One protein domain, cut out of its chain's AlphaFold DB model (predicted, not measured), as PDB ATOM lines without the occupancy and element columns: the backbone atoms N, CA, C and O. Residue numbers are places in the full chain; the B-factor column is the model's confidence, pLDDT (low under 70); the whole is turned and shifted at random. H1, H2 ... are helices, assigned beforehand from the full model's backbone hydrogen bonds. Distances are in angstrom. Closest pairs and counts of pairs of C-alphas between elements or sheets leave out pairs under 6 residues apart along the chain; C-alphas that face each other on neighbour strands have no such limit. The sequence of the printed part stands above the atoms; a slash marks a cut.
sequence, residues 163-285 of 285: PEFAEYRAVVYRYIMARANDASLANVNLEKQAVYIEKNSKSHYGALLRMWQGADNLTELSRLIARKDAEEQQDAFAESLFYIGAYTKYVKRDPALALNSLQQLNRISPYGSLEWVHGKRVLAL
ATOM      1  N   PRO A 163     -29.657  -6.075  54.583       74.00
ATOM      2  CA  PRO A 163     -28.278  -6.503  54.347       74.00
ATOM      3  C   PRO A 163     -27.649  -5.870  53.095       74.00
ATOM      4  O   PRO A 163     -26.432  -5.691  53.053       74.00
ATOM      5  N   GLU A 164     -28.458  -5.505  52.093       83.75
ATOM      6  CA  GLU A 164     -27.987  -4.852  50.863       83.75
ATOM      7  C   GLU A 164     -27.464  -3.430  51.122       83.75
ATOM      8  O   GLU A 164     -26.560  -2.973  50.420       83.75
ATOM      9  N   PHE A 165     -27.929  -2.752  52.179       89.56
ATOM     10  CA  PHE A 165     -27.490  -1.389  52.476       89.56
ATOM     11  C   PHE A 165     -26.001  -1.314  52.840       89.56
ATOM     12  O   PHE A 165     -25.307  -0.362  52.480       89.56
ATOM     13  N   ALA A 166     -25.470  -2.348  53.496       90.88
ATOM     14  CA  ALA A 166     -24.037  -2.473  53.758       90.88
ATOM     15  C   ALA A 166     -23.208  -2.423  52.464       90.88
ATOM     16  O   ALA A 166     -22.097  -1.885  52.433       90.88
ATOM     17  N   GLU A 167     -23.747  -3.013  51.399       94.88
ATOM     18  CA  GLU A 167     -23.107  -3.111  50.095       94.88
ATOM     19  C   GLU A 167     -23.249  -1.809  49.310       94.88
ATOM     20  O   GLU A 167     -22.250  -1.328  48.768       94.88
ATOM     21  N   TYR A 168     -24.428  -1.181  49.350       95.56
ATOM     22  CA  TYR A 168     -24.634   0.181  48.856       95.56
ATOM     23  C   TYR A 168     -23.644   1.162  49.506       95.56
ATOM     24  O   TYR A 168     -22.883   1.839  48.810       95.56
ATOM     25  N   ARG A 169     -23.542   1.160  50.845       96.06
ATOM     26  CA  ARG A 169     -22.596   1.988  51.616       96.06
ATOM     27  C   ARG A 169     -21.152   1.798  51.155       96.06
ATOM     28  O   ARG A 169     -20.403   2.770  51.044       96.06
ATOM     29  N   ALA A 170     -20.748   0.562  50.865       97.00
ATOM     30  CA  ALA A 170     -19.411   0.271  50.359       97.00
ATOM     31  C   ALA A 170     -19.166   0.854  48.957       97.00
ATOM     32  O   ALA A 170     -18.070   1.354  48.688       97.00
ATOM     33  N   VAL A 171     -20.165   0.827  48.069       97.50
ATOM     34  CA  VAL A 171     -20.065   1.435  46.734       97.50
ATOM     35  C   VAL A 171     -20.015   2.966  46.835       97.50
ATOM     36  O   VAL A 171     -19.143   3.580  46.215       97.50
ATOM     37  N   VAL A 172     -20.844   3.583  47.689       98.12
ATOM     38  CA  VAL A 172     -20.775   5.029  47.990       98.12
ATOM     39  C   VAL A 172     -19.386   5.398  48.519       98.12
ATOM     40  O   VAL A 172     -18.786   6.368  48.063       98.12
ATOM     41  N   TYR A 173     -18.822   4.605  49.434       98.44
ATOM     42  CA  TYR A 173     -17.480   4.843  49.968       98.44
ATOM     43  C   TYR A 173     -16.411   4.838  48.865       98.44
ATOM     44  O   TYR A 173     -15.591   5.757  48.794       98.44
ATOM     45  N   ARG A 174     -16.444   3.847  47.962       97.88
ATOM     46  CA  ARG A 174     -15.548   3.809  46.795       97.88
ATOM     47  C   ARG A 174     -15.714   5.058  45.928       97.88
ATOM     48  O   ARG A 174     -14.706   5.643  45.529       97.88
ATOM     49  N   TYR A 175     -16.951   5.502  45.707       98.31
ATOM     50  CA  TYR A 175     -17.247   6.735  44.980       98.31
ATOM     51  C   TYR A 175     -16.636   7.981  45.621       98.31
ATOM     52  O   TYR A 175     -15.924   8.722  44.936       98.31
ATOM     53  N   ILE A 176     -16.841   8.183  46.924       98.38
ATOM     54  CA  ILE A 176     -16.277   9.329  47.644       98.38
ATOM     55  C   ILE A 176     -14.750   9.316  47.550       98.38
ATOM     56  O   ILE A 176     -14.161  10.335  47.197       98.38
ATOM     57  N   MET A 177     -14.106   8.168  47.790       98.12
ATOM     58  CA  MET A 177     -12.643   8.057  47.731       98.12
ATOM     59  C   MET A 177     -12.083   8.351  46.336       98.12
ATOM     60  O   MET A 177     -11.072   9.046  46.218       98.12
ATOM     61  N   ALA A 178     -12.740   7.879  45.272       96.88
ATOM     62  CA  ALA A 178     -12.306   8.169  43.906       96.88
ATOM     63  C   ALA A 178     -12.443   9.655  43.553       96.88
ATOM     64  O   ALA A 178     -11.583  10.203  42.866       96.88
ATOM     65  N   ARG A 179     -13.506  10.316  44.025       96.62
ATOM     66  CA  ARG A 179     -13.738  11.738  43.749       96.62
ATOM     67  C   ARG A 179     -12.844  12.650  44.591       96.62
ATOM     68  O   ARG A 179     -12.351  13.646  44.069       96.62
ATOM     69  N   ALA A 180     -12.605  12.292  45.852       97.44
ATOM     70  CA  ALA A 180     -11.669  12.993  46.726       97.44
ATOM     71  C   ALA A 180     -10.221  12.860  46.228       97.44
ATOM     72  O   ALA A 180      -9.443  13.803  46.352       97.44
ATOM     73  N   ASN A 181      -9.874  11.705  45.639       96.25
ATOM     74  CA  ASN A 181      -8.542  11.393  45.111       96.25
ATOM     75  C   ASN A 181      -7.415  11.666  46.133       96.25
ATOM     76  O   ASN A 181      -6.330  12.134  45.790       96.25
ATOM     77  N   ASP A 182      -7.690  11.359  47.401       97.12
ATOM     78  CA  ASP A 182      -6.770  11.530  48.521       97.12
ATOM     79  C   ASP A 182      -6.865  10.313  49.449       97.12
ATOM     80  O   ASP A 182      -7.852  10.107  50.157       97.12
ATOM     81  N   ALA A 183      -5.821   9.485  49.434       95.31
ATOM     82  CA  ALA A 183      -5.759   8.267  50.235       95.31
ATOM     83  C   ALA A 183      -5.653   8.541  51.747       95.31
ATOM     84  O   ALA A 183      -5.969   7.655  52.539       95.31
ATOM     85  N   SER A 184      -5.238   9.744  52.162       97.19
ATOM     86  CA  SER A 184      -5.121  10.101  53.583       97.19
ATOM     87  C   SER A 184      -6.476  10.203  54.287       97.19
ATOM     88  O   SER A 184      -6.549  10.095  55.510       97.19
ATOM     89  N   LEU A 185      -7.555  10.356  53.515       97.56
ATOM     90  CA  LEU A 185      -8.923  10.422  54.017       97.56
ATOM     91  C   LEU A 185      -9.541   9.044  54.289       97.56
ATOM     92  O   LEU A 185     -10.635   8.979  54.846       97.56
ATOM     93  N   ALA A 186      -8.876   7.949  53.904       96.69
ATOM     94  CA  ALA A 186      -9.442   6.607  53.982       96.69
ATOM     95  C   ALA A 186      -9.937   6.258  55.397       96.69
ATOM     96  O   ALA A 186      -9.202   6.332  56.386       96.69
ATOM     97  N   ASN A 187     -11.191   5.815  55.486       97.81
ATOM     98  CA  ASN A 187     -11.768   5.324  56.730       97.81
ATOM     99  C   ASN A 187     -11.528   3.813  56.839       97.81
ATOM    100  O   ASN A 187     -12.036   3.037  56.032       97.81
ATOM    101  N   VAL A 188     -10.784   3.388  57.863       97.12
ATOM    102  CA  VAL A 188     -10.352   1.989  58.042       97.12
ATOM    103  C   VAL A 188     -11.525   1.000  58.087       97.12
ATOM    104  O   VAL A 188     -11.427  -0.094  57.530       97.12
ATOM    105  N   ASN A 189     -12.641   1.366  58.724       95.00
ATOM    106  CA  ASN A 189     -13.791   0.471  58.863       95.00
ATOM    107  C   ASN A 189     -14.575   0.349  57.553       95.00
ATOM    108  O   ASN A 189     -14.906  -0.768  57.150       95.00
ATOM    109  N   LEU A 190     -14.816   1.472  56.869       96.69
ATOM    110  CA  LEU A 190     -15.458   1.471  55.552       96.69
ATOM    111  C   LEU A 190     -14.600   0.725  54.520       96.69
ATOM    112  O   LEU A 190     -15.124  -0.082  53.755       96.69
ATOM    113  N   GLU A 191     -13.275   0.901  54.558       97.62
ATOM    114  CA  GLU A 191     -12.334   0.174  53.701       97.62
ATOM    115  C   GLU A 191     -12.400  -1.335  53.928       97.62
ATOM    116  O   GLU A 191     -12.582  -2.109  52.986       97.62
ATOM    117  N   LYS A 192     -12.307  -1.765  55.192       97.00
ATOM    118  CA  LYS A 192     -12.387  -3.180  55.557       97.00
ATOM    119  C   LYS A 192     -13.699  -3.805  55.080       97.00
ATOM    120  O   LYS A 192     -13.685  -4.924  54.564       97.00
ATOM    121  N   GLN A 193     -14.816  -3.096  55.242       94.88
ATOM    122  CA  GLN A 193     -16.120  -3.568  54.787       94.88
ATOM    123  C   GLN A 193     -16.184  -3.658  53.259       94.88
ATOM    124  O   GLN A 193     -16.578  -4.700  52.738       94.88
ATOM    125  N   ALA A 194     -15.747  -2.624  52.538       96.50
ATOM    126  CA  ALA A 194     -15.763  -2.623  51.080       96.50
ATOM    127  C   ALA A 194     -14.928  -3.773  50.495       96.50
ATOM    128  O   ALA A 194     -15.407  -4.486  49.616       96.50
ATOM    129  N   VAL A 195     -13.733  -4.031  51.041       97.00
ATOM    130  CA  VAL A 195     -12.886  -5.173  50.646       97.00
ATOM    131  C   VAL A 195     -13.549  -6.519  50.959       97.00
ATOM    132  O   VAL A 195     -13.412  -7.474  50.192       97.00
ATOM    133  N   TYR A 196     -14.251  -6.634  52.090       96.06
ATOM    134  CA  TYR A 196     -14.963  -7.863  52.436       96.06
ATOM    135  C   TYR A 196     -16.116  -8.139  51.463       96.06
ATOM    136  O   TYR A 196     -16.227  -9.256  50.954       96.06
ATOM    137  N   ILE A 197     -16.946  -7.138  51.172       95.25
ATOM    138  CA  ILE A 197     -18.116  -7.281  50.293       95.25
ATOM    139  C   ILE A 197     -17.677  -7.562  48.856       95.25
ATOM    140  O   ILE A 197     -18.201  -8.480  48.233       95.25
ATOM    141  N   GLU A 198     -16.657  -6.863  48.358       95.19
ATOM    142  CA  GLU A 198     -16.066  -7.095  47.034       95.19
ATOM    143  C   GLU A 198     -15.734  -8.580  46.786       95.19
ATOM    144  O   GLU A 198     -16.048  -9.129  45.722       95.19
ATOM    145  N   LYS A 199     -15.133  -9.239  47.787       95.38
ATOM    146  CA  LYS A 199     -14.671 -10.635  47.711       95.38
ATOM    147  C   LYS A 199     -15.779 -11.667  47.898       95.38
ATOM    148  O   LYS A 199     -15.674 -12.762  47.352       95.38
ATOM    149  N   ASN A 200     -16.794 -11.353  48.700       95.50
ATOM    150  CA  ASN A 200     -17.751 -12.353  49.185       95.50
ATOM    151  C   ASN A 200     -19.169 -12.173  48.630       95.50
ATOM    152  O   ASN A 200     -19.922 -13.145  48.570       95.50
ATOM    153  N   SER A 201     -19.544 -10.963  48.210       94.50
ATOM    154  CA  SER A 201     -20.901 -10.682  47.749       94.50
ATOM    155  C   SER A 201     -21.125 -11.101  46.297       94.50
ATOM    156  O   SER A 201     -20.319 -10.832  45.399       94.50
ATOM    157  N   LYS A 202     -22.271 -11.742  46.068       93.69
ATOM    158  CA  LYS A 202     -22.775 -12.145  44.746       93.69
ATOM    159  C   LYS A 202     -23.893 -11.225  44.245       93.69
ATOM    160  O   LYS A 202     -24.553 -11.566  43.265       93.69
ATOM    161  N   SER A 203     -24.130 -10.107  44.926       94.38
ATOM    162  CA  SER A 203     -25.114  -9.108  44.525       94.38
ATOM    163  C   SER A 203     -24.594  -8.226  43.387       94.38
ATOM    164  O   SER A 203     -23.423  -8.287  42.988       94.38
ATOM    165  N   HIS A 204     -25.479  -7.367  42.883       95.25
ATOM    166  CA  HIS A 204     -25.124  -6.343  41.911       95.25
ATOM    167  C   HIS A 204     -24.142  -5.302  42.496       95.25
ATOM    168  O   HIS A 204     -23.192  -4.935  41.807       95.25
ATOM    169  N   TYR A 205     -24.255  -4.923  43.777       96.25
ATOM    170  CA  TYR A 205     -23.263  -4.079  44.458       96.25
ATOM    171  C   TYR A 205     -21.901  -4.765  44.591       96.25
ATOM    172  O   TYR A 205     -20.871  -4.142  44.339       96.25
ATOM    173  N   GLY A 206     -21.865  -6.063  44.910       96.00
ATOM    174  CA  GLY A 206     -20.625  -6.842  44.900       96.00
ATOM    175  C   GLY A 206     -19.951  -6.830  43.522       96.00
ATOM    176  O   GLY A 206     -18.736  -6.640  43.418       96.00
ATOM    177  N   ALA A 207     -20.741  -6.968  42.452       96.31
ATOM    178  CA  ALA A 207     -20.248  -6.838  41.084       96.31
ATOM    179  C   ALA A 207     -19.729  -5.416  40.792       96.31
ATOM    180  O   ALA A 207     -18.638  -5.281  40.236       96.31
ATOM    181  N   LEU A 208     -20.430  -4.362  41.225       96.94
ATOM    182  CA  LEU A 208     -19.941  -2.983  41.120       96.94
ATOM    183  C   LEU A 208     -18.607  -2.803  41.859       96.94
ATOM    184  O   LEU A 208     -17.656  -2.309  41.267       96.94
ATOM    185  N   LEU A 209     -18.463  -3.274  43.098       97.25
ATOM    186  CA  LEU A 209     -17.196  -3.168  43.836       97.25
ATOM    187  C   LEU A 209     -16.029  -3.843  43.100       97.25
ATOM    188  O   LEU A 209     -14.944  -3.266  43.009       97.25
ATOM    189  N   ARG A 210     -16.251  -5.025  42.508       96.38
ATOM    190  CA  ARG A 210     -15.239  -5.701  41.675       96.38
ATOM    191  C   ARG A 210     -14.894  -4.902  40.414       96.38
ATOM    192  O   ARG A 210     -13.719  -4.814  40.057       96.38
ATOM    193  N   MET A 211     -15.881  -4.279  39.763       94.88
ATOM    194  CA  MET A 211     -15.640  -3.370  38.632       94.88
ATOM    195  C   MET A 211     -14.738  -2.201  39.045       94.88
ATOM    196  O   MET A 211     -13.829  -1.828  38.304       94.88
ATOM    197  N   TRP A 212     -14.936  -1.656  40.246       93.75
ATOM    198  CA  TRP A 212     -14.124  -0.555  40.766       93.75
ATOM    199  C   TRP A 212     -12.658  -0.945  41.012       93.75
ATOM    200  O   TRP A 212     -11.792  -0.074  40.968       93.75
ATOM    201  N   GLN A 213     -12.356  -2.243  41.135       90.69
ATOM    202  CA  GLN A 213     -10.990  -2.791  41.119       90.69
ATOM    203  C   GLN A 213     -10.468  -3.143  39.716       90.69
ATOM    204  O   GLN A 213      -9.348  -3.626  39.561       90.69
ATOM    205  N   GLY A 214     -11.253  -2.891  38.668       90.69
ATOM    206  CA  GLY A 214     -10.867  -3.123  37.277       90.69
ATOM    207  C   GLY A 214     -11.354  -4.432  36.665       90.69
ATOM    208  O   GLY A 214     -10.942  -4.731  35.545       90.69
ATOM    209  N   ALA A 215     -12.225  -5.192  37.337       92.06
ATOM    210  CA  ALA A 215     -12.856  -6.358  36.723       92.06
ATOM    211  C   ALA A 215     -13.783  -5.945  35.563       92.06
ATOM    212  O   ALA A 215     -14.546  -4.987  35.678       92.06
ATOM    213  N   ASP A 216     -13.761  -6.698  34.460       89.06
ATOM    214  CA  ASP A 216     -14.720  -6.545  33.358       89.06
ATOM    215  C   ASP A 216     -15.917  -7.479  33.574       89.06
ATOM    216  O   ASP A 216     -15.980  -8.594  33.055       89.06
ATOM    217  N   ASN A 217     -16.847  -7.053  34.427       90.25
ATOM    218  CA  ASN A 217     -17.981  -7.866  34.870       90.25
ATOM    219  C   ASN A 217     -19.345  -7.221  34.583       90.25
ATOM    220  O   ASN A 217     -20.347  -7.578  35.201       90.25
ATOM    221  N   LEU A 218     -19.419  -6.333  33.587       88.69
ATOM    222  CA  LEU A 218     -20.682  -5.711  33.177       88.69
ATOM    223  C   LEU A 218     -21.749  -6.755  32.816       88.69
ATOM    224  O   LEU A 218     -22.896  -6.612  33.213       88.69
ATOM    225  N   THR A 219     -21.371  -7.855  32.155       90.06
ATOM    226  CA  THR A 219     -22.294  -8.962  31.832       90.06
ATOM    227  C   THR A 219     -22.836  -9.663  33.082       90.06
ATOM    228  O   THR A 219     -23.978 -10.121  33.098       90.06
ATOM    229  N   GLU A 220     -22.018  -9.789  34.135       93.38
ATOM    230  CA  GLU A 220     -22.463 -10.322  35.425       93.38
ATOM    231  C   GLU A 220     -23.484  -9.381  36.061       93.38
ATOM    232  O   GLU A 220     -24.580  -9.821  36.406       93.38
ATOM    233  N   LEU A 221     -23.142  -8.093  36.127       94.25
ATOM    234  CA  LEU A 221     -23.982  -7.038  36.674       94.25
ATOM    235  C   LEU A 221     -25.353  -6.981  35.981       94.25
ATOM    236  O   LEU A 221     -26.379  -7.047  36.655       94.25
ATOM    237  N   SER A 222     -25.384  -6.970  34.642       90.31
ATOM    238  CA  SER A 222     -26.630  -6.990  33.859       90.31
ATOM    239  C   SER A 222     -27.526  -8.168  34.233       90.31
ATOM    240  O   SER A 222     -28.736  -8.015  34.381       90.31
ATOM    241  N   ARG A 223     -26.939  -9.361  34.385       93.75
ATOM    242  CA  ARG A 223     -27.680 -10.584  34.712       93.75
ATOM    243  C   ARG A 223     -28.252 -10.546  36.124       93.75
ATOM    244  O   ARG A 223     -29.312 -11.118  36.347       93.75
ATOM    245  N   LEU A 224     -27.535  -9.943  37.069       94.44
ATOM    246  CA  LEU A 224     -27.987  -9.807  38.452       94.44
ATOM    247  C   LEU A 224     -29.166  -8.835  38.544       94.44
ATOM    248  O   LEU A 224     -30.174  -9.179  39.149       94.44
ATOM    249  N   ILE A 225     -29.077  -7.688  37.866       93.88
ATOM    250  CA  ILE A 225     -30.156  -6.692  37.805       93.88
ATOM    251  C   ILE A 225     -31.400  -7.265  37.114       93.88
ATOM    252  O   ILE A 225     -32.506  -7.106  37.610       93.88
ATOM    253  N   ALA A 226     -31.236  -8.014  36.018       90.31
ATOM    254  CA  ALA A 226     -32.353  -8.602  35.270       90.31
ATOM    255  C   ALA A 226     -33.167  -9.672  36.030       90.31
ATOM    256  O   ALA A 226     -34.153 -10.171  35.496       90.31
ATOM    257  N   ARG A 227     -32.736 -10.081  37.231       91.88
ATOM    258  CA  ARG A 227     -33.466 -11.031  38.090       91.88
ATOM    259  C   ARG A 227     -34.382 -10.349  39.104       91.88
ATOM    260  O   ARG A 227     -35.137 -11.057  39.766       91.88
ATOM    261  N   LYS A 228     -34.261  -9.032  39.264       90.88
ATOM    262  CA  LYS A 228     -35.102  -8.234  40.155       90.88
ATOM    263  C   LYS A 228     -36.494  -8.056  39.549       90.88
ATOM    264  O   LYS A 228     -36.674  -8.250  38.345       90.88
ATOM    265  N   ASP A 229     -37.473  -7.725  40.387       90.25
ATOM    266  CA  ASP A 229     -38.773  -7.286  39.882       90.25
ATOM    267  C   ASP A 229     -38.657  -5.941  39.152       90.25
ATOM    268  O   ASP A 229     -37.606  -5.311  39.149       90.25
ATOM    269  N   ALA A 230     -39.725  -5.513  38.488       87.25
ATOM    270  CA  ALA A 230     -39.663  -4.383  37.572       87.25
ATOM    271  C   ALA A 230     -39.296  -3.041  38.242       87.25
ATOM    272  O   ALA A 230     -38.609  -2.231  37.617       87.25
ATOM    273  N   GLU A 231     -39.730  -2.806  39.485       87.81
ATOM    274  CA  GLU A 231     -39.433  -1.566  40.213       87.81
ATOM    275  C   GLU A 231     -37.992  -1.602  40.732       87.81
ATOM    276  O   GLU A 231     -37.191  -0.728  40.391       87.81
ATOM    277  N   GLU A 232     -37.619  -2.678  41.432       89.75
ATOM    278  CA  GLU A 232     -36.253  -2.887  41.915       89.75
ATOM    279  C   GLU A 232     -35.227  -2.942  40.773       89.75
ATOM    280  O   GLU A 232     -34.076  -2.533  40.927       89.75
ATOM    281  N   GLN A 233     -35.614  -3.474  39.612       92.06
ATOM    282  CA  GLN A 233     -34.761  -3.530  38.434       92.06
ATOM    283  C   GLN A 233     -34.471  -2.125  37.904       92.06
ATOM    284  O   GLN A 233     -33.325  -1.860  37.541       92.06
ATOM    285  N   GLN A 234     -35.476  -1.244  37.823       90.62
ATOM    286  CA  GLN A 234     -35.272   0.137  37.370       90.62
ATOM    287  C   GLN A 234     -34.376   0.908  38.334       90.62
ATOM    288  O   GLN A 234     -33.462   1.598  37.877       90.62
ATOM    289  N   ASP A 235     -34.594   0.733  39.635       91.62
ATOM    290  CA  ASP A 235     -33.802   1.372  40.681       91.62
ATOM    291  C   ASP A 235     -32.339   0.890  40.664       91.62
ATOM    292  O   ASP A 235     -31.419   1.667  40.398       91.62
ATOM    293  N   ALA A 236     -32.110  -0.426  40.752       93.75
ATOM    294  CA  ALA A 236     -30.765  -1.007  40.709       93.75
ATOM    295  C   ALA A 236     -30.029  -0.710  39.390       93.75
ATOM    296  O   ALA A 236     -28.799  -0.568  39.362       93.75
ATOM    297  N   PHE A 237     -30.755  -0.622  38.270       93.94
ATOM    298  CA  PHE A 237     -30.183  -0.228  36.985       93.94
ATOM    299  C   PHE A 237     -29.753   1.241  36.979       93.94
ATOM    300  O   PHE A 237     -28.651   1.542  36.512       93.94
ATOM    301  N   ALA A 238     -30.575   2.140  37.522       94.12
ATOM    302  CA  ALA A 238     -30.240   3.549  37.664       94.12
ATOM    303  C   ALA A 238     -28.998   3.749  38.540       94.12
ATOM    304  O   ALA A 238     -28.012   4.338  38.089       94.12
ATOM    305  N   GLU A 239     -28.986   3.183  39.745       95.25
ATOM    306  CA  GLU A 239     -27.825   3.273  40.632       95.25
ATOM    307  C   GLU A 239     -26.555   2.735  39.959       95.25
ATOM    308  O   GLU A 239     -25.500   3.376  39.961       95.25
ATOM    309  N   SER A 240     -26.664   1.583  39.290       96.25
ATOM    310  CA  SER A 240     -25.541   0.979  38.571       96.25
ATOM    311  C   SER A 240     -25.009   1.883  37.462       96.25
ATOM    312  O   SER A 240     -23.794   2.036  37.338       96.25
ATOM    313  N   LEU A 241     -25.879   2.515  36.666       96.44
ATOM    314  CA  LEU A 241     -25.448   3.459  35.631       96.44
ATOM    315  C   LEU A 241     -24.688   4.645  36.230       96.44
ATOM    316  O   LEU A 241     -23.652   5.035  35.681       96.44
ATOM    317  N   PHE A 242     -25.150   5.186  37.361       98.06
ATOM    318  CA  PHE A 242     -24.437   6.253  38.058       98.06
ATOM    319  C   PHE A 242     -23.042   5.803  38.494       98.06
ATOM    320  O   PHE A 242     -22.058   6.451  38.132       98.06
ATOM    321  N   TYR A 243     -22.919   4.669  39.188       97.81
ATOM    322  CA  TYR A 243     -21.621   4.193  39.672       97.81
ATOM    323  C   TYR A 243     -20.684   3.732  38.547       97.81
ATOM    324  O   TYR A 243     -19.470   3.905  38.661       97.81
ATOM    325  N   ILE A 244     -21.205   3.218  37.428       96.69
ATOM    326  CA  ILE A 244     -20.422   2.970  36.204       96.69
ATOM    327  C   ILE A 244     -19.916   4.292  35.614       96.69
ATOM    328  O   ILE A 244     -18.743   4.407  35.246       96.69
ATOM    329  N   GLY A 245     -20.777   5.309  35.535       97.00
ATOM    330  CA  GLY A 245     -20.395   6.637  35.059       97.00
ATOM    331  C   GLY A 245     -19.334   7.283  35.953       97.00
ATOM    332  O   GLY A 245     -18.328   7.793  35.466       97.00
ATOM    333  N   ALA A 246     -19.499   7.191  37.271       97.62
ATOM    334  CA  ALA A 246     -18.541   7.705  38.242       97.62
ATOM    335  C   ALA A 246     -17.196   6.963  38.168       97.62
ATOM    336  O   ALA A 246     -16.144   7.601  38.150       97.62
ATOM    337  N   TYR A 247     -17.213   5.632  38.054       97.00
ATOM    338  CA  TYR A 247     -16.004   4.831  37.865       97.00
ATOM    339  C   TYR A 247     -15.242   5.232  36.598       97.00
ATOM    340  O   TYR A 247     -14.038   5.501  36.636       97.00
ATOM    341  N   THR A 248     -15.939   5.304  35.463       95.81
ATOM    342  CA  THR A 248     -15.308   5.664  34.186       95.81
ATOM    343  C   THR A 248     -14.743   7.082  34.224       95.81
ATOM    344  O   THR A 248     -13.609   7.299  33.801       95.81
ATOM    345  N   LYS A 249     -15.450   8.027  34.852       96.44
ATOM    346  CA  LYS A 249     -14.976   9.401  35.021       96.44
ATOM    347  C   LYS A 249     -13.767   9.524  35.943       96.44
ATOM    348  O   LYS A 249     -12.735  10.048  35.539       96.44
ATOM    349  N   TYR A 250     -13.897   9.087  37.190       95.69
ATOM    350  CA  TYR A 250     -12.942   9.433  38.245       95.69
ATOM    351  C   TYR A 250     -11.794   8.429  38.355       95.69
ATOM    352  O   TYR A 250     -10.688   8.809  38.732       95.69
ATOM    353  N   VAL A 251     -12.018   7.170  37.960       95.12
ATOM    354  CA  VAL A 251     -10.985   6.126  37.994       95.12
ATOM    355  C   VAL A 251     -10.359   5.923  36.618       95.12
ATOM    356  O   VAL A 251      -9.137   5.991  36.489       95.12
ATOM    357  N   LYS A 252     -11.166   5.703  35.570       95.00
ATOM    358  CA  LYS A 252     -10.629   5.501  34.208       95.00
ATOM    359  C   LYS A 252     -10.238   6.797  33.499       95.00
ATOM    360  O   LYS A 252      -9.505   6.723  32.518       95.00
ATOM    361  N   ARG A 253     -10.676   7.959  34.001       94.94
ATOM    362  CA  ARG A 253     -10.462   9.277  33.374       94.94
ATOM    363  C   ARG A 253     -11.022   9.349  31.952       94.94
ATOM    364  O   ARG A 253     -10.436   9.985  31.080       94.94
ATOM    365  N   ASP A 254     -12.166   8.702  31.741       95.25
ATOM    366  CA  ASP A 254     -12.899   8.674  30.478       95.25
ATOM    367  C   ASP A 254     -14.250   9.404  30.633       95.25
ATOM    368  O   ASP A 254     -15.267   8.789  30.981       95.25
ATOM    369  N   PRO A 255     -14.284  10.731  30.411       93.88
ATOM    370  CA  PRO A 255     -15.508  11.517  30.544       93.88
ATOM    371  C   PRO A 255     -16.544  11.197  29.455       93.88
ATOM    372  O   PRO A 255     -17.736  11.402  29.672       93.88
ATOM    373  N   ALA A 256     -16.132  10.654  28.303       94.25
ATOM    374  CA  ALA A 256     -17.059  10.295  27.232       94.25
ATOM    375  C   ALA A 256     -17.916   9.082  27.623       94.25
ATOM    376  O   ALA A 256     -19.130   9.077  27.403       94.25
ATOM    377  N   LEU A 257     -17.307   8.071  28.255       91.88
ATOM    378  CA  LEU A 257     -18.055   6.941  28.814       91.88
ATOM    379  C   LEU A 257     -18.946   7.361  29.987       91.88
ATOM    380  O   LEU A 257     -20.080   6.888  30.081       91.88
ATOM    381  N   ALA A 258     -18.488   8.292  30.824       95.25
ATOM    382  CA  ALA A 258     -19.306   8.837  31.904       95.25
ATOM    383  C   ALA A 258     -20.555   9.566  31.381       95.25
ATOM    384  O   ALA A 258     -21.660   9.363  31.893       95.25
ATOM    385  N   LEU A 259     -20.399  10.360  30.316       95.69
ATOM    386  CA  LEU A 259     -21.507  11.043  29.654       95.69
ATOM    387  C   LEU A 259     -22.500  10.052  29.034       95.69
ATOM    388  O   LEU A 259     -23.706  10.279  29.104       95.69
ATOM    389  N   ASN A 260     -22.024   8.935  28.476       94.94
ATOM    390  CA  ASN A 260     -22.898   7.872  27.972       94.94
ATOM    391  C   ASN A 260     -23.768   7.279  29.097       94.94
ATOM    392  O   ASN A 260     -24.984   7.166  28.934       94.94
ATOM    393  N   SER A 261     -23.184   6.987  30.265       94.94
ATOM    394  CA  SER A 261     -23.958   6.542  31.432       94.94
ATOM    395  C   SER A 261     -25.019   7.566  31.849       94.94
ATOM    396  O   SER A 261     -26.164   7.192  32.099       94.94
ATOM    397  N   LEU A 262     -24.684   8.863  31.858       96.00
ATOM    398  CA  LEU A 262     -25.653   9.924  32.154       96.00
ATOM    399  C   LEU A 262     -26.777  10.006  31.106       96.00
ATOM    400  O   LEU A 262     -27.938  10.207  31.456       96.00
ATOM    401  N   GLN A 263     -26.464   9.838  29.821       95.44
ATOM    402  CA  GLN A 263     -27.479   9.803  28.763       95.44
ATOM    403  C   GLN A 263     -28.446   8.628  28.949       95.44
ATOM    404  O   GLN A 263     -29.651   8.798  28.764       95.44
ATOM    405  N   GLN A 264     -27.946   7.459  29.359       93.00
ATOM    406  CA  GLN A 264     -28.789   6.306  29.681       93.00
ATOM    407  C   GLN A 264     -29.652   6.550  30.925       93.00
ATOM    408  O   GLN A 264     -30.847   6.265  30.884       93.00
ATOM    409  N   LEU A 265     -29.095   7.158  31.979       93.12
ATOM    410  CA  LEU A 265     -29.855   7.591  33.159       93.12
ATOM    411  C   LEU A 265     -31.000   8.535  32.782       93.12
ATOM    412  O   LEU A 265     -32.147   8.323  33.162       93.12
ATOM    413  N   ASN A 266     -30.713   9.557  31.976       94.19
ATOM    414  CA  ASN A 266     -31.735  10.496  31.518       94.19
ATOM    415  C   ASN A 266     -32.803   9.809  30.661       94.19
ATOM    416  O   ASN A 266     -33.980  10.146  30.766       94.19
ATOM    417  N   ARG A 267     -32.414   8.824  29.845       92.25
ATOM    418  CA  ARG A 267     -33.349   8.067  29.008       92.25
ATOM    419  C   ARG A 267     -34.350   7.261  29.835       92.25
ATOM    420  O   ARG A 267     -35.512   7.214  29.445       92.25
ATOM    421  N   ILE A 268     -33.916   6.630  30.926       90.75
ATOM    422  CA  ILE A 268     -34.823   5.852  31.785       90.75
ATOM    423  C   ILE A 268     -35.585   6.737  32.779       90.75
ATOM    424  O   ILE A 268     -36.672   6.357  33.193       90.75
ATOM    425  N   SER A 269     -35.061   7.929  33.110       93.31
ATOM    426  CA  SER A 269     -35.679   8.887  34.042       93.31
ATOM    427  C   SER A 269     -36.129   8.216  35.351       93.31
ATOM    428  O   SER A 269     -37.332   8.079  35.584       93.31
ATOM    429  N   PRO A 270     -35.192   7.736  36.184       93.88
ATOM    430  CA  PRO A 270     -35.511   6.999  37.401       93.88
ATOM    431  C   PRO A 270     -35.962   7.981  38.493       93.88
ATOM    432  O   PRO A 270     -35.172   8.461  39.305       93.88
ATOM    433  N   TYR A 271     -37.240   8.354  38.444       94.31
ATOM    434  CA  TYR A 271     -37.864   9.277  39.393       94.31
ATOM    435  C   TYR A 271     -37.626   8.815  40.837       94.31
ATOM    436  O   TYR A 271     -37.719   7.629  41.126       94.31
ATOM    437  N   GLY A 272     -37.284   9.755  41.721       91.62
ATOM    438  CA  GLY A 272     -36.924   9.475  43.115       91.62
ATOM    439  C   GLY A 272     -35.463   9.082  43.369       91.62
ATOM    440  O   GLY A 272     -35.035   9.135  44.517       91.62
ATOM    441  N   SER A 273     -34.673   8.759  42.337       93.62
ATOM    442  CA  SER A 273     -33.273   8.347  42.517       93.62
ATOM    443  C   SER A 273     -32.349   9.523  42.861       93.62
ATOM    444  O   SER A 273     -32.188  10.475  42.082       93.62
ATOM    445  N   LEU A 274     -31.664   9.408  44.003       93.81
ATOM    446  CA  LEU A 274     -30.616  10.335  44.435       93.81
ATOM    447  C   LEU A 274     -29.460  10.370  43.426       93.81
ATOM    448  O   LEU A 274     -28.952  11.439  43.080       93.81
ATOM    449  N   GLU A 275     -29.078   9.205  42.911       94.88
ATOM    450  CA  GLU A 275     -28.014   8.990  41.936       94.88
ATOM    451  C   GLU A 275     -28.307   9.682  40.605       94.88
ATOM    452  O   GLU A 275     -27.388  10.194  39.961       94.88
ATOM    453  N   TRP A 276     -29.572   9.760  40.186       95.75
ATOM    454  CA  TRP A 276     -29.937  10.497  38.977       95.75
ATOM    455  C   TRP A 276     -29.843  12.006  39.171       95.75
ATOM    456  O   TRP A 276     -29.222  12.697  38.357       95.75
ATOM    457  N   VAL A 277     -30.402  12.512  40.271       95.56
ATOM    458  CA  VAL A 277     -30.319  13.925  40.663       95.56
ATOM    459  C   VAL A 277     -28.858  14.369  40.770       95.56
ATOM    460  O   VAL A 277     -28.449  15.355  40.151       95.56
ATOM    461  N   HIS A 278     -28.049  13.609  41.503       96.25
ATOM    462  CA  HIS A 278     -26.634  13.888  41.698       96.25
ATOM    463  C   HIS A 278     -25.830  13.689  40.403       96.25
ATOM    464  O   HIS A 278     -24.994  14.520  40.040       96.25
ATOM    465  N   GLY A 279     -26.125  12.630  39.645       96.12
ATOM    466  CA  GLY A 279     -25.484  12.287  38.377       96.12
ATOM    467  C   GLY A 279     -25.565  13.401  37.335       96.12
ATOM    468  O   GLY A 279     -24.554  13.697  36.692       96.12
ATOM    469  N   LYS A 280     -26.715  14.087  37.225       95.00
ATOM    470  CA  LYS A 280     -26.885  15.273  36.356       95.00
ATOM    471  C   LYS A 280     -25.834  16.354  36.633       95.00
ATOM    472  O   LYS A 280     -25.398  17.031  35.706       95.00
ATOM    473  N   ARG A 281     -25.408  16.504  37.890       94.62
ATOM    474  CA  ARG A 281     -24.446  17.528  38.320       94.62
ATOM    475  C   ARG A 281     -22.999  17.070  38.183       94.62
ATOM    476  O   ARG A 281     -22.135  17.867  37.830       94.62
ATOM    477  N   VAL A 282     -22.724  15.793  38.452       95.31
ATOM    478  CA  VAL A 282     -21.340  15.308  38.580       95.31
ATOM    479  C   VAL A 282     -20.834  14.488  37.400       95.31
ATOM    480  O   VAL A 282     -19.624  14.301  37.307       95.31
ATOM    481  N   LEU A 283     -21.690  14.009  36.494       95.50
ATOM    482  CA  LEU A 283     -21.268  13.211  35.331       95.50
ATOM    483  C   LEU A 283     -21.234  14.006  34.018       95.50
ATOM    484  O   LEU A 283     -20.536  13.593  33.102       95.50
ATOM    485  N   ALA A 284     -21.917  15.151  33.939       86.44
ATOM    486  CA  ALA A 284     -22.095  15.913  32.697       86.44
ATOM    487  C   ALA A 284     -20.850  16.672  32.183       86.44
ATOM    488  O   ALA A 284     -20.866  17.120  31.038       86.44
ATOM    489  N   LEU A 285     -19.817  16.847  33.020       69.12
ATOM    490  CA  LEU A 285     -18.638  17.694  32.748       69.12
ATOM    491  C   LEU A 285     -17.335  16.910  32.581       69.12
ATOM    492  O   LEU A 285     -16.846  16.409  33.617       69.12
TER     493      LEU A 285
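Overview. This is residues 163 to 285 of the 285 residues of an uncharacterized protein of Janthinobacterium sp. BJB304 (UniProt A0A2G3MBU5). One long helix, H5, runs through the middle of a bundle of helices, with H1, H3, H6 and H7 set around it at shallow tilts and H4 beside H3 near the first part of H5. H2 lies on the far side of H1 and H3 from H5 and crosses them. The printed part has 123 residues with seven named helices, H1 to H7 in order along the chain, and no named strand; the class is all helix. It is compact, with a radius of gyration of the C-alphas of 13.6 A and spans of 37 by 32 by 26 A.

Along the chain. H5, residues 230 to 251, is the longest helix, 30.5 A from C-alpha 230 at (-39.663, -4.383, 37.572) to C-alpha 251 at (-10.985, 6.126, 37.994). H6 is residues 255 to 268, 20.2 A, and H7 is residues 274 to 282. H1, residues 163 to 180, begins with C-alpha 163 at (-28.278, -6.503, 54.347) and is 26.7 A long. H2 is residues 188 to 200, 18.4 A. H3 is residues 204 to 212 and H4 residues 218 to 225.

Arrangement. H5 is the hub, touching five helices. H5 and H6 form a helical hairpin at a shallow tilt of 15 degrees, their closest C-alphas, those of Gly 245 and Ala 258, 4.0 A apart. H7 touches residues 238 to 242 of H5 alone, closest at the C-alphas of Glu 239 and Glu 275, 5.9 A. H3 touches H5 at a shallow tilt of 10 degrees, the same way, with the C-alphas of Trp 212 and Tyr 247 closest at 6.4 A. H4 and H5, a helical hairpin, only just touch, with 3 pairs of C-alphas within 8 A, the closest those of Ile 225 and Gln 233, 5.6 A. H1 touches H5 with residues 171 to 179 alone, the C-alphas of Ala 178 and Tyr 250 closest at 5.8 A. Farther out, H2 touches H1 at a steep tilt of 61 degrees, opposite ways, the C-alphas of Ala 170 and Ala 194 closest at 4.7 A. H2 and H5 are apart, and so are H1 and H7. Every O i to N i+4 pair is within hydrogen-bond range in H2, H3, H4, H5 and H6; in H1 it is 13 of 14 and in H7 4 of 5.

Size, cuts and confidence. The two C-alphas farthest apart, those of Ser 184 and Ala 230, are 40.7 A apart. The printed part has no cut and no long link; the link from H1 to H2 is short and the others are tight. Mean pLDDT of the printed part is 94.1, and residue 285, the chain's last, is the one under 70.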